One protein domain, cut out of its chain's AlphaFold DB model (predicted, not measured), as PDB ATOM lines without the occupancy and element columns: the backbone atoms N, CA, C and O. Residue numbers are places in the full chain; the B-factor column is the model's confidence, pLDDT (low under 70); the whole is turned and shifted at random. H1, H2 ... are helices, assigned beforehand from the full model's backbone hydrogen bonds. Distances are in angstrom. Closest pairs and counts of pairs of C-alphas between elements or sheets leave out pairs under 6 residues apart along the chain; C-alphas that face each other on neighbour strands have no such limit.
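This is residues 21 to 113 of the 196 residues of a protein of Bacteroidales bacterium (UniProt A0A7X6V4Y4). Two long helices, H1 and H5, meet at a slant, residues 26 to 34 of H1 packing on residues 90 to 98 of H5, and from there they spread apart, with residues 99 to 113 of H5 sticking out as an arm. The shorter H2, H3 and H4 fold back from H1's far end towards H5's start. The 93 printed residues include five named helices, H1 to H5, and no named strand: all helix. The whole is only just loose, close to compact, with a radius of gyration of the C-alphas of 15.1 A, spanning 48 by 33 by 22 A.

H5, residues 84 to 113, touches H1, residues 26 to 45, at a steep tilt of 56 degrees; the closest C-alphas, of Val 94 and Tyr 34, are 5.4 A apart. H1 touches H3, residues 57 to 66; the closest C-alphas, of Ile 36 and Tyr 59, are 7.2 A apart. H4, residues 70 to 80, is close to H5 but not clearly touching, C-alphas 80 and 87 being the closest at 5.5 A. H2, residues 47 to 53, has 1 of 3 O i to N i+4 pairs within hydrogen-bond range and 3 of 4 O i to N i+3 pairs.

H5 runs 43.2 A from C-alpha 84 at (35.900, -60.881, 19.629); H1 runs 29.3 A from C-alpha 26 at (33.157, -52.160, 9.582).

The printed part has no cut, and the four links between helices are tight. Residues 49 to 55 and 112 to 113 have pLDDT under 70.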
ATOM      1  N   ARG A  21      30.014 -62.680   4.875       78.19
ATOM      2  CA  ARG A  21      30.324 -61.249   4.909       78.19
ATOM      3  C   ARG A  21      29.293 -60.575   5.803       78.19
ATOM      4  O   ARG A  21      28.175 -61.070   5.906       78.19
ATOM      5  N   ALA A  22      29.690 -59.501   6.476       86.38
ATOM      6  CA  ALA A  22      28.718 -58.618   7.103       86.38
ATOM      7  C   ALA A  22      27.939 -57.872   6.017       86.38
ATOM      8  O   ALA A  22      28.533 -57.488   5.004       86.38
ATOM      9  N   ASP A  23      26.657 -57.636   6.271       92.69
ATOM     10  CA  ASP A  23      25.819 -56.773   5.435       92.69
ATOM     11  C   ASP A  23      26.272 -55.306   5.571       92.69
ATOM     12  O   ASP A  23      26.342 -54.562   4.593       92.69
ATOM     13  N   ILE A  24      26.700 -54.915   6.777       95.38
ATOM     14  CA  ILE A  24      27.224 -53.590   7.104       95.38
ATOM     15  C   ILE A  24      28.752 -53.649   7.218       95.38
ATOM     16  O   ILE A  24      29.281 -54.381   8.058       95.38
ATOM     17  N   PRO A  25      29.500 -52.849   6.435       95.88
ATOM     18  CA  PRO A  25      30.951 -52.804   6.519       95.88
ATOM     19  C   PRO A  25      31.425 -52.116   7.803       95.88
ATOM     20  O   PRO A  25      30.799 -51.194   8.322       95.88
ATOM     21  N   GLU A  26      32.619 -52.491   8.254       96.12
ATOM     22  CA  GLU A  26      33.157 -52.160   9.582       96.12
ATOM     23  C   GLU A  26      33.160 -50.656   9.878       96.12
ATOM     24  O   GLU A  26      32.681 -50.217  10.920       96.12
ATOM     25  N   LYS A  27      33.604 -49.844   8.913       96.75
ATOM     26  CA  LYS A  27      33.618 -48.380   9.034       96.75
ATOM     27  C   LYS A  27      32.221 -47.796   9.270       96.75
ATOM     28  O   LYS A  27      32.083 -46.843  10.030       96.75
ATOM     29  N   LYS A  28      31.195 -48.341   8.608       97.62
ATOM     30  CA  LYS A  28      29.800 -47.915   8.790       97.62
ATOM     31  C   LYS A  28      29.251 -48.418  10.116       97.62
ATOM     32  O   LYS A  28      28.589 -47.656  10.804       97.62
ATOM     33  N   MET A  29      29.606 -49.637  10.506       96.56
ATOM     34  CA  MET A  29      29.218 -50.204  11.792       96.56
ATOM     35  C   MET A  29      29.739 -49.362  12.965       96.56
ATOM     36  O   MET A  29      28.977 -49.044  13.866       96.56
ATOM     37  N   ILE A  30      30.996 -48.903  12.908       98.06
ATOM     38  CA  ILE A  30      31.575 -47.974  13.897       98.06
ATOM     39  C   ILE A  30      30.788 -46.654  13.949       98.06
ATOM     40  O   ILE A  30      30.501 -46.151  15.029       98.06
ATOM     41  N   GLN A  31      30.415 -46.086  12.796       97.56
ATOM     42  CA  GLN A  31      29.616 -44.852  12.751       97.56
ATOM     43  C   GLN A  31      28.224 -45.041  13.366       97.56
ATOM     44  O   GLN A  31      27.792 -44.200  14.147       97.56
ATOM     45  N   ILE A  32      27.557 -46.151  13.042       96.94
ATOM     46  CA  ILE A  32      26.236 -46.490  13.576       96.94
ATOM     47  C   ILE A  32      26.312 -46.674  15.093       96.94
ATOM     48  O   ILE A  32      25.538 -46.048  15.804       96.94
ATOM     49  N   TYR A  33      27.270 -47.456  15.600       96.25
ATOM     50  CA  TYR A  33      27.445 -47.642  17.044       96.25
ATOM     51  C   TYR A  33      27.738 -46.333  17.774       96.25
ATOM     52  O   TYR A  33      27.186 -46.108  18.841       96.25
ATOM     53  N   TYR A  34      28.551 -45.449  17.194       96.81
ATOM     54  CA  TYR A  34      28.786 -44.121  17.757       96.81
ATOM     55  C   TYR A  34      27.491 -43.299  17.877       96.81
ATOM     56  O   TYR A  34      27.241 -42.702  18.922       96.81
ATOM     57  N   GLU A  35      26.641 -43.281  16.844       95.31
ATOM     58  CA  GLU A  35      25.360 -42.564  16.910       95.31
ATOM     59  C   GLU A  35      24.358 -43.241  17.860       95.31
ATOM     60  O   GLU A  35      23.634 -42.535  18.561       95.31
ATOM     61  N   ILE A  36      24.360 -44.577  17.951       93.56
ATOM     62  CA  ILE A  36      23.600 -45.326  18.966       93.56
ATOM     63  C   ILE A  36      24.039 -44.898  20.368       93.56
ATOM     64  O   ILE A  36      23.185 -44.524  21.159       93.56
ATOM     65  N   SER A  37      25.342 -44.848  20.662       93.00
ATOM     66  CA  SER A  37      25.843 -44.424  21.977       93.00
ATOM     67  C   SER A  37      25.390 -43.008  22.346       93.00
ATOM     68  O   SER A  37      25.065 -42.739  23.501       93.00
ATOM     69  N   LEU A  38      25.347 -42.083  21.384       91.75
ATOM     70  CA  LEU A  38      24.822 -40.734  21.622       91.75
ATOM     71  C   LEU A  38      23.310 -40.748  21.878       91.75
ATOM     72  O   LEU A  38      22.823 -40.022  22.746       91.75
ATOM     73  N   LEU A  39      22.573 -41.570  21.131       88.81
ATOM     74  CA  LEU A  39      21.130 -41.696  21.280       88.81
ATOM     75  C   LEU A  39      20.750 -42.371  22.601       88.81
ATOM     76  O   LEU A  39      19.794 -41.934  23.229       88.81
ATOM     77  N   ASP A  40      21.512 -43.362  23.058       86.69
ATOM     78  CA  ASP A  40      21.302 -44.046  24.339       86.69
ATOM     79  C   ASP A  40      21.385 -43.066  25.503       86.69
ATOM     80  O   ASP A  40      20.481 -43.012  26.337       86.69
ATOM     81  N   ASN A  41      22.409 -42.204  25.485       82.69
ATOM     82  CA  ASN A  41      22.525 -41.118  26.451       82.69
ATOM     83  C   ASN A  41      21.280 -40.228  26.430       82.69
ATOM     84  O   ASN A  41      20.756 -39.894  27.486       82.69
ATOM     85  N   TYR A  42      20.769 -39.870  25.247       82.62
ATOM     86  CA  TYR A  42      19.552 -39.069  25.130       82.62
ATOM     87  C   TYR A  42      18.318 -39.807  25.673       82.62
ATOM     88  O   TYR A  42      17.586 -39.246  26.479       82.62
ATOM     89  N   VAL A  43      18.105 -41.073  25.302       80.88
ATOM     90  CA  VAL A  43      16.981 -41.903  25.777       80.88
ATOM     91  C   VAL A  43      16.973 -42.020  27.302       80.88
ATOM     92  O   VAL A  43      15.902 -42.027  27.911       80.88
ATOM     93  N   ASP A  44      18.141 -42.046  27.943       77.12
ATOM     94  CA  ASP A  44      18.227 -42.099  29.400       77.12
ATOM     95  C   ASP A  44      17.695 -40.851  30.114       77.12
ATOM     96  O   ASP A  44      17.191 -40.960  31.241       77.12
ATOM     97  N   TYR A  45      17.707 -39.693  29.454       77.69
ATOM     98  CA  TYR A  45      17.106 -38.468  29.981       77.69
ATOM     99  C   TYR A  45      15.579 -38.403  29.785       77.69
ATOM    100  O   TYR A  45      14.922 -37.653  30.508       77.69
ATOM    101  N   TYR A  46      14.995 -39.202  28.880       78.38
ATOM    102  CA  TYR A  46      13.571 -39.141  28.502       78.38
ATOM    103  C   TYR A  46      12.856 -40.501  28.677       78.38
ATOM    104  O   TYR A  46      12.872 -41.352  27.779       78.38
ATOM    105  N   PRO A  47      12.188 -40.738  29.825       72.00
ATOM    106  CA  PRO A  47      11.621 -42.040  30.197       72.00
ATOM    107  C   PRO A  47      10.618 -42.635  29.198       72.00
ATOM    108  O   PRO A  47      10.526 -43.856  29.074       72.00
ATOM    109  N   GLU A  48       9.868 -41.802  28.477       75.00
ATOM    110  CA  GLU A  48       8.900 -42.208  27.453       75.00
ATOM    111  C   GLU A  48       9.537 -42.948  26.267       75.00
ATOM    112  O   GLU A  48       8.870 -43.761  25.620       75.00
ATOM    113  N   MET A  49      10.828 -42.716  26.007       69.56
ATOM    114  CA  MET A  49      11.574 -43.389  24.943       69.56
ATOM    115  C   MET A  49      12.157 -44.734  25.388       69.56
ATOM    116  O   MET A  49      12.334 -45.623  24.553       69.56
ATOM    117  N   ARG A  50      12.352 -44.955  26.697       69.75
ATOM    118  CA  ARG A  50      12.854 -46.240  27.221       69.75
ATOM    119  C   ARG A  50      11.950 -47.415  26.862       69.75
ATOM    120  O   ARG A  50      12.442 -48.454  26.446       69.75
ATOM    121  N   ALA A  51      10.629 -47.234  26.938       67.56
ATOM    122  CA  ALA A  51       9.664 -48.290  26.615       67.56
ATOM    123  C   ALA A  51       9.716 -48.745  25.142       67.56
ATOM    124  O   ALA A  51       9.240 -49.828  24.813       67.56
ATOM    125  N   GLN A  52      10.270 -47.923  24.247       64.12
ATOM    126  CA  GLN A  52      10.451 -48.265  22.835       64.12
ATOM    127  C   GLN A  52      11.830 -48.896  22.566       64.12
ATOM    128  O   GLN A  52      11.978 -49.619  21.574       64.12
ATOM    129  N   SER A  53      12.811 -48.662  23.447       62.47
ATOM    130  CA  SER A  53      14.191 -49.158  23.327       62.47
ATOM    131  C   SER A  53      14.270 -50.688  23.371       62.47
ATOM    132  O   SER A  53      14.957 -51.289  22.547       62.47
ATOM    133  N   ASP A  54      13.431 -51.333  24.195       67.50
ATOM    134  CA  ASP A  54      13.336 -52.800  24.315       67.50
ATOM    135  C   ASP A  54      13.054 -53.529  22.983       67.50
ATOM    136  O   ASP A  54      13.232 -54.742  22.878       67.50
ATOM    137  N   SER A  55      12.602 -52.807  21.954       66.69
ATOM    138  CA  SER A  55      12.241 -53.361  20.646       66.69
ATOM    139  C   SER A  55      13.176 -52.967  19.500       66.69
ATOM    140  O   SER A  55      12.827 -53.216  18.353       66.69
ATOM    141  N   MET A  56      14.319 -52.318  19.766       74.94
ATOM    142  CA  MET A  56      15.234 -51.751  18.752       74.94
ATOM    143  C   MET A  56      14.618 -50.657  17.849       74.94
ATOM    144  O   MET A  56      15.343 -49.951  17.152       74.94
ATOM    145  N   ARG A  57      13.294 -50.440  17.913       77.75
ATOM    146  CA  ARG A  57      12.535 -49.468  17.107       77.75
ATOM    147  C   ARG A  57      13.036 -48.035  17.239       77.75
ATOM    148  O   ARG A  57      12.871 -47.253  16.309       77.75
ATOM    149  N   VAL A  58      13.631 -47.689  18.379       81.25
ATOM    150  CA  VAL A  58      14.224 -46.362  18.616       81.25
ATOM    151  C   VAL A  58      15.375 -46.089  17.644       81.25
ATOM    152  O   VAL A  58      15.572 -44.948  17.236       81.25
ATOM    153  N   TYR A  59      16.080 -47.133  17.202       85.06
ATOM    154  CA  TYR A  59      17.199 -47.022  16.269       85.06
ATOM    155  C   TYR A  59      16.787 -47.192  14.804       85.06
ATOM    156  O   TYR A  59      17.603 -46.935  13.926       85.06
ATOM    157  N   ALA A  60      15.545 -47.580  14.495       88.50
ATOM    158  CA  ALA A  60      15.115 -47.786  13.108       88.50
ATOM    159  C   ALA A  60      15.334 -46.545  12.211       88.50
ATOM    160  O   ALA A  60      15.960 -46.685  11.161       88.50
ATOM    161  N   PRO A  61      14.967 -45.313  12.631       90.81
ATOM    162  CA  PRO A  61      15.233 -44.117  11.825       90.81
ATOM    163  C   PRO A  61      16.732 -43.842  11.638       90.81
ATOM    164  O   PRO A  61      17.154 -43.282  10.626       90.81
ATOM    165  N   LEU A  62      17.543 -44.229  12.627       93.19
ATOM    166  CA  LEU A  62      18.993 -44.121  12.562       93.19
ATOM    167  C   LEU A  62      19.559 -45.104  11.531       93.19
ATOM    168  O   LEU A  62      20.370 -44.706  10.703       93.19
ATOM    169  N   LEU A  63      19.124 -46.362  11.537       94.25
ATOM    170  CA  LEU A  63      19.565 -47.359  10.557       94.25
ATOM    171  C   LEU A  63      19.141 -46.973   9.130       94.25
ATOM    172  O   LEU A  63      19.971 -47.016   8.217       94.25
ATOM    173  N   ASP A  64      17.918 -46.457   8.965       94.38
ATOM    174  CA  ASP A  64      17.406 -45.943   7.688       94.38
ATOM    175  C   ASP A  64      18.280 -44.806   7.130       94.38
ATOM    176  O   ASP A  64      18.586 -44.786   5.936       94.38
ATOM    177  N   LYS A  65      18.768 -43.892   7.985       95.62
ATOM    178  CA  LYS A  65      19.712 -42.822   7.593       95.62
ATOM    179  C   LYS A  65      20.999 -43.378   6.968       95.62
ATOM    180  O   LYS A  65      21.596 -42.721   6.113       95.62
ATOM    181  N   TYR A  66      21.437 -44.569   7.373       95.69
ATOM    182  CA  TYR A  66      22.605 -45.242   6.800       95.69
ATOM    183  C   TYR A  66      22.271 -46.186   5.638       95.69
ATOM    184  O   TYR A  66      23.201 -46.691   5.007       95.69
ATOM    185  N   GLY A  67      20.986 -46.366   5.324       96.31
ATOM    186  CA  GLY A  67      20.505 -47.236   4.257       96.31
ATOM    187  C   GLY A  67      20.493 -48.717   4.628       96.31
ATOM    188  O   GLY A  67      20.665 -49.540   3.735       96.31
ATOM    189  N   TYR A  68      20.328 -49.046   5.913       95.56
ATOM    190  CA  TYR A  68      20.286 -50.426   6.397       95.56
ATOM    191  C   TYR A  68      19.006 -50.721   7.164       95.56
ATOM    192  O   TYR A  68      18.445 -49.861   7.838       95.56
ATOM    193  N   THR A  69      18.593 -51.977   7.107       93.81
ATOM    194  CA  THR A  69      17.483 -52.522   7.884       93.81
ATOM    195  C   THR A  69      17.945 -53.028   9.255       93.81
ATOM    196  O   THR A  69      19.126 -53.306   9.482       93.81
ATOM    197  N   GLU A  70      16.996 -53.210  10.179       91.44
ATOM    198  CA  GLU A  70      17.258 -53.850  11.478       91.44
ATOM    199  C   GLU A  70      17.852 -55.260  11.319       91.44
ATOM    200  O   GLU A  70      18.752 -55.646  12.065       91.44
ATOM    201  N   GLU A  71      17.391 -56.021  10.321       91.88
ATOM    202  CA  GLU A  71      17.867 -57.384  10.060       91.88
ATOM    203  C   GLU A  71      19.331 -57.397   9.599       91.88
ATOM    204  O   GLU A  71      20.139 -58.145  10.152       91.88
ATOM    205  N   GLU A  72      19.709 -56.526   8.658       94.56
ATOM    206  CA  GLU A  72      21.099 -56.378   8.196       94.56
ATOM    207  C   GLU A  72      22.031 -55.936   9.331       94.56
ATOM    208  O   GLU A  72      23.173 -56.399   9.437       94.56
ATOM    209  N   PHE A  73      21.543 -55.072  10.225       94.31
ATOM    210  CA  PHE A  73      22.285 -54.662  11.411       94.31
ATOM    211  C   PHE A  73      22.513 -55.832  12.372       94.31
ATOM    212  O   PHE A  73      23.660 -56.115  12.723       94.31
ATOM    213  N   ILE A  74      21.463 -56.577  12.730       92.50
ATOM    214  CA  ILE A  74      21.559 -57.757  13.604       92.50
ATOM    215  C   ILE A  74      22.474 -58.828  12.991       92.50
ATOM    216  O   ILE A  74      23.335 -59.385  13.679       92.50
ATOM    217  N   ASN A  75      22.350 -59.095  11.690       94.06
ATOM    218  CA  ASN A  75      23.217 -60.034  10.978       94.06
ATOM    219  C   ASN A  75      24.684 -59.602  11.024       94.06
ATOM    220  O   ASN A  75      25.577 -60.427  11.242       94.06
ATOM    221  N   SER A  76      24.938 -58.305  10.872       95.44
ATOM    222  CA  SER A  76      26.281 -57.738  10.954       95.44
ATOM    223  C   SER A  76      26.849 -57.825  12.368       95.44
ATOM    224  O   SER A  76      28.010 -58.201  12.524       95.44
ATOM    225  N   ILE A  77      26.043 -57.587  13.409       94.38
ATOM    226  CA  ILE A  77      26.446 -57.831  14.803       94.38
ATOM    227  C   ILE A  77      26.879 -59.290  14.966       94.38
ATOM    228  O   ILE A  77      27.998 -59.563  15.400       94.38
ATOM    229  N   HIS A  78      26.035 -60.239  14.554       94.50
ATOM    230  CA  HIS A  78      26.359 -61.665  14.624       94.50
ATOM    231  C   HIS A  78      27.600 -62.039  13.814       94.50
ATOM    232  O   HIS A  78      28.280 -63.005  14.156       94.50
ATOM    233  N   PHE A  79      27.893 -61.328  12.726       95.62
ATOM    234  CA  PHE A  79      29.118 -61.521  11.965       95.62
ATOM    235  C   PHE A  79      30.349 -61.077  12.761       95.62
ATOM    236  O   PHE A  79      31.282 -61.867  12.910       95.62
ATOM    237  N   TYR A  80      30.352 -59.851  13.290       95.50
ATOM    238  CA  TYR A  80      31.505 -59.301  14.005       95.50
ATOM    239  C   TYR A  80      31.757 -59.985  15.349       95.50
ATOM    240  O   TYR A  80      32.910 -60.185  15.714       95.50
ATOM    241  N   LEU A  81      30.712 -60.454  16.037       95.19
ATOM    242  CA  LEU A  81      30.848 -61.204  17.290       95.19
ATOM    243  C   LEU A  81      31.557 -62.563  17.142       95.19
ATOM    244  O   LEU A  81      31.966 -63.143  18.145       95.19
ATOM    245  N   ARG A  82      31.735 -63.084  15.917       95.38
ATOM    246  CA  ARG A  82      32.520 -64.315  15.680       95.38
ATOM    247  C   ARG A  82      34.014 -64.118  15.923       95.38
ATOM    248  O   ARG A  82      34.712 -65.101  16.144       95.38
ATOM    249  N   ASP A  83      34.483 -62.875  15.857       95.62
ATOM    250  CA  ASP A  83      35.864 -62.481  16.122       95.62
ATOM    251  C   ASP A  83      35.867 -61.400  17.220       95.62
ATOM    252  O   ASP A  83      35.754 -60.203  16.927       95.62
ATOM    253  N   PRO A  84      35.967 -61.806  18.501       95.56
ATOM    254  CA  PRO A  84      35.900 -60.881  19.629       95.56
ATOM    255  C   PRO A  84      36.988 -59.807  19.607       95.56
ATOM    256  O   PRO A  84      36.737 -58.683  20.035       95.56
ATOM    257  N   GLU A  85      38.184 -60.118  19.101       97.38
ATOM    258  CA  GLU A  85      39.273 -59.142  19.017       97.38
ATOM    259  C   GLU A  85      38.949 -58.047  18.006       97.38
ATOM    260  O   GLU A  85      39.157 -56.860  18.271       97.38
ATOM    261  N   ARG A  86      38.409 -58.435  16.847       95.06
ATOM    262  CA  ARG A  86      37.956 -57.484  15.833       95.06
ATOM    263  C   ARG A  86      36.796 -56.636  16.338       95.06
ATOM    264  O   ARG A  86      36.820 -55.420  16.163       95.06
ATOM    265  N   PHE A  87      35.815 -57.252  16.991       96.50
ATOM    266  CA  PHE A  87      34.699 -56.514  17.575       96.50
ATOM    267  C   PHE A  87      35.181 -55.512  18.634       96.50
ATOM    268  O   PHE A  87      34.805 -54.345  18.599       96.50
ATOM    269  N   LEU A  88      36.099 -55.916  19.515       97.62
ATOM    270  CA  LEU A  88      36.679 -55.033  20.528       97.62
ATOM    271  C   LEU A  88      37.456 -53.861  19.911       97.62
ATOM    272  O   LEU A  88      37.383 -52.746  20.423       97.62
ATOM    273  N   LYS A  89      38.159 -54.067  18.791       97.75
ATOM    274  CA  LYS A  89      38.786 -52.966  18.036       97.75
ATOM    275  C   LYS A  89      37.754 -51.968  17.514       97.75
ATOM    276  O   LYS A  89      37.996 -50.767  17.595       97.75
ATOM    277  N   MET A  90      36.609 -52.443  17.022       97.75
ATOM    278  CA  MET A  90      35.525 -51.556  16.590       97.75
ATOM    279  C   MET A  90      34.971 -50.734  17.753       97.75
ATOM    280  O   MET A  90      34.817 -49.528  17.607       97.75
ATOM    281  N   ILE A  91      34.712 -51.360  18.906       97.75
ATOM    282  CA  ILE A  91      34.203 -50.649  20.090       97.75
ATOM    283  C   ILE A  91      35.216 -49.615  20.592       97.75
ATOM    284  O   ILE A  91      34.842 -48.473  20.822       97.75
ATOM    285  N   LYS A  92      36.510 -49.949  20.637       98.19
ATOM    286  CA  LYS A  92      37.563 -48.968  20.956       98.19
ATOM    287  C   LYS A  92      37.573 -47.785  19.993       98.19
ATOM    288  O   LYS A  92      37.722 -46.650  20.423       98.19
ATOM    289  N   ALA A  93      37.386 -48.030  18.696       98.25
ATOM    290  CA  ALA A  93      37.283 -46.946  17.723       98.25
ATOM    291  C   ALA A  93      36.051 -46.059  17.983       98.25
ATOM    292  O   ALA A  93      36.126 -44.851  17.784       98.25
ATOM    293  N   VAL A  94      34.933 -46.629  18.446       98.06
ATOM    294  CA  VAL A  94      33.758 -45.855  18.883       98.06
ATOM    295  C   VAL A  94      34.093 -45.001  20.109       98.06
ATOM    296  O   VAL A  94      33.807 -43.805  20.098       98.06
ATOM    297  N   GLU A  95      34.742 -45.575  21.124       97.12
ATOM    298  CA  GLU A  95      35.180 -44.861  22.334       97.12
ATOM    299  C   GLU A  95      36.108 -43.689  22.001       97.12
ATOM    300  O   GLU A  95      35.902 -42.585  22.499       97.12
ATOM    301  N   THR A  96      37.082 -43.888  21.103       98.19
ATOM    302  CA  THR A  96      37.964 -42.807  20.637       98.19
ATOM    303  C   THR A  96      37.160 -41.656  20.035       98.19
ATOM    304  O   THR A  96      37.371 -40.508  20.410       98.19
ATOM    305  N   LYS A  97      36.177 -41.948  19.173       97.62
ATOM    306  CA  LYS A  97      35.324 -40.910  18.570       97.62
ATOM    307  C   LYS A  97      34.463 -40.168  19.590       97.62
ATOM    308  O   LYS A  97      34.174 -38.991  19.394       97.62
ATOM    309  N   LEU A  98      34.002 -40.854  20.636       96.62
ATOM    310  CA  LEU A  98      33.254 -40.219  21.723       96.62
ATOM    311  C   LEU A  98      34.157 -39.273  22.523       96.62
ATOM    312  O   LEU A  98      33.750 -38.143  22.773       96.62
ATOM    313  N   LYS A  99      35.389 -39.694  22.831       96.56
ATOM    314  CA  LYS A  99      36.376 -38.868  23.538       96.56
ATOM    315  C   LYS A  99      36.775 -37.627  22.739       96.56
ATOM    316  O   LYS A  99      36.730 -36.530  23.273       96.56
ATOM    317  N   GLU A 100      37.062 -37.783  21.444       96.38
ATOM    318  CA  GLU A 100      37.337 -36.657  20.533       96.38
ATOM    319  C   GLU A 100      36.189 -35.637  20.539       96.38
ATOM    320  O   GLU A 100      36.407 -34.427  20.533       96.38
ATOM    321  N   ARG A 101      34.937 -36.118  20.560       95.12
ATOM    322  CA  ARG A 101      33.764 -35.241  20.635       95.12
ATOM    323  C   ARG A 101      33.688 -34.516  21.979       95.12
ATOM    324  O   ARG A 101      33.342 -33.341  21.997       95.12
ATOM    325  N   GLU A 102      33.935 -35.212  23.081       93.88
ATOM    326  CA  GLU A 102      33.920 -34.633  24.427       93.88
ATOM    327  C   GLU A 102      34.985 -33.539  24.581       93.88
ATOM    328  O   GLU A 102      34.676 -32.448  25.062       93.88
ATOM    329  N   GLU A 103      36.201 -33.793  24.096       95.62
ATOM    330  CA  GLU A 103      37.298 -32.821  24.066       95.62
ATOM    331  C   GLU A 103      36.907 -31.585  23.244       95.62
ATOM    332  O   GLU A 103      36.939 -30.472  23.763       95.62
ATOM    333  N   TYR A 104      36.395 -31.783  22.024       93.31
ATOM    334  CA  TYR A 104      35.911 -30.692  21.170       93.31
ATOM    335  C   TYR A 104      34.821 -29.838  21.840       93.31
ATOM    336  O   TYR A 104      34.837 -28.611  21.757       93.31
ATOM    337  N   LEU A 105      33.855 -30.466  22.518       92.56
ATOM    338  CA  LEU A 105      32.803 -29.739  23.233       92.56
ATOM    339  C   LEU A 105      33.351 -28.971  24.444       92.56
ATOM    340  O   LEU A 105      32.869 -27.877  24.732       92.56
ATOM    341  N   THR A 106      34.355 -29.519  25.129       92.69
ATOM    342  CA  THR A 106      35.016 -28.868  26.269       92.69
ATOM    343  C   THR A 106      35.795 -27.632  25.823       92.69
ATOM    344  O   THR A 106      35.690 -26.582  26.453       92.69
ATOM    345  N   GLU A 107      36.525 -27.724  24.710       92.25
ATOM    346  CA  GLU A 107      37.250 -26.593  24.116       92.25
ATOM    347  C   GLU A 107      36.303 -25.450  23.725       92.25
ATOM    348  O   GLU A 107      36.572 -24.289  24.032       92.25
ATOM    349  N   LEU A 108      35.155 -25.768  23.112       88.50
ATOM    350  CA  LEU A 108      34.139 -24.764  22.779       88.50
ATOM    351  C   LEU A 108      33.592 -24.052  24.025       88.50
ATOM    352  O   LEU A 108      33.447 -22.832  24.023       88.50
ATOM    353  N   GLN A 109      33.321 -24.791  25.103       83.31
ATOM    354  CA  GLN A 109      32.833 -24.205  26.356       83.31
ATOM    355  C   GLN A 109      33.861 -23.277  27.014       83.31
ATOM    356  O   GLN A 109      33.482 -22.278  27.621       83.31
ATOM    357  N   GLN A 110      35.152 -23.595  26.901       78.19
ATOM    358  CA  GLN A 110      36.229 -22.746  27.409       78.19
ATOM    359  C   GLN A 110      36.400 -21.477  26.567       78.19
ATOM    360  O   GLN A 110      36.589 -20.404  27.133       78.19
ATOM    361  N   ALA A 111      36.260 -21.575  25.241       74.25
ATOM    362  CA  ALA A 111      36.303 -20.420  24.346       74.25
ATOM    363  C   ALA A 111      35.149 -19.430  24.597       74.25
ATOM    364  O   ALA A 111      35.363 -18.219  24.569       74.25
ATOM    365  N   ASP A 112      33.947 -19.931  24.899       64.38
ATOM    366  CA  ASP A 112      32.787 -19.092  25.238       64.38
ATOM    367  C   ASP A 112      32.866 -18.510  26.667       64.38
ATOM    368  O   ASP A 112      32.303 -17.449  26.943       64.38
ATOM    369  N   GLY A 113      33.576 -19.177  27.586       58.22
ATOM    370  CA  GLY A 113      33.777 -18.731  28.971       58.22
ATOM    371  C   GLY A 113      34.777 -17.577  29.143       58.22
ATOM    372  O   GLY A 113      34.754 -16.908  30.172       58.22
TER     373      GLY A 113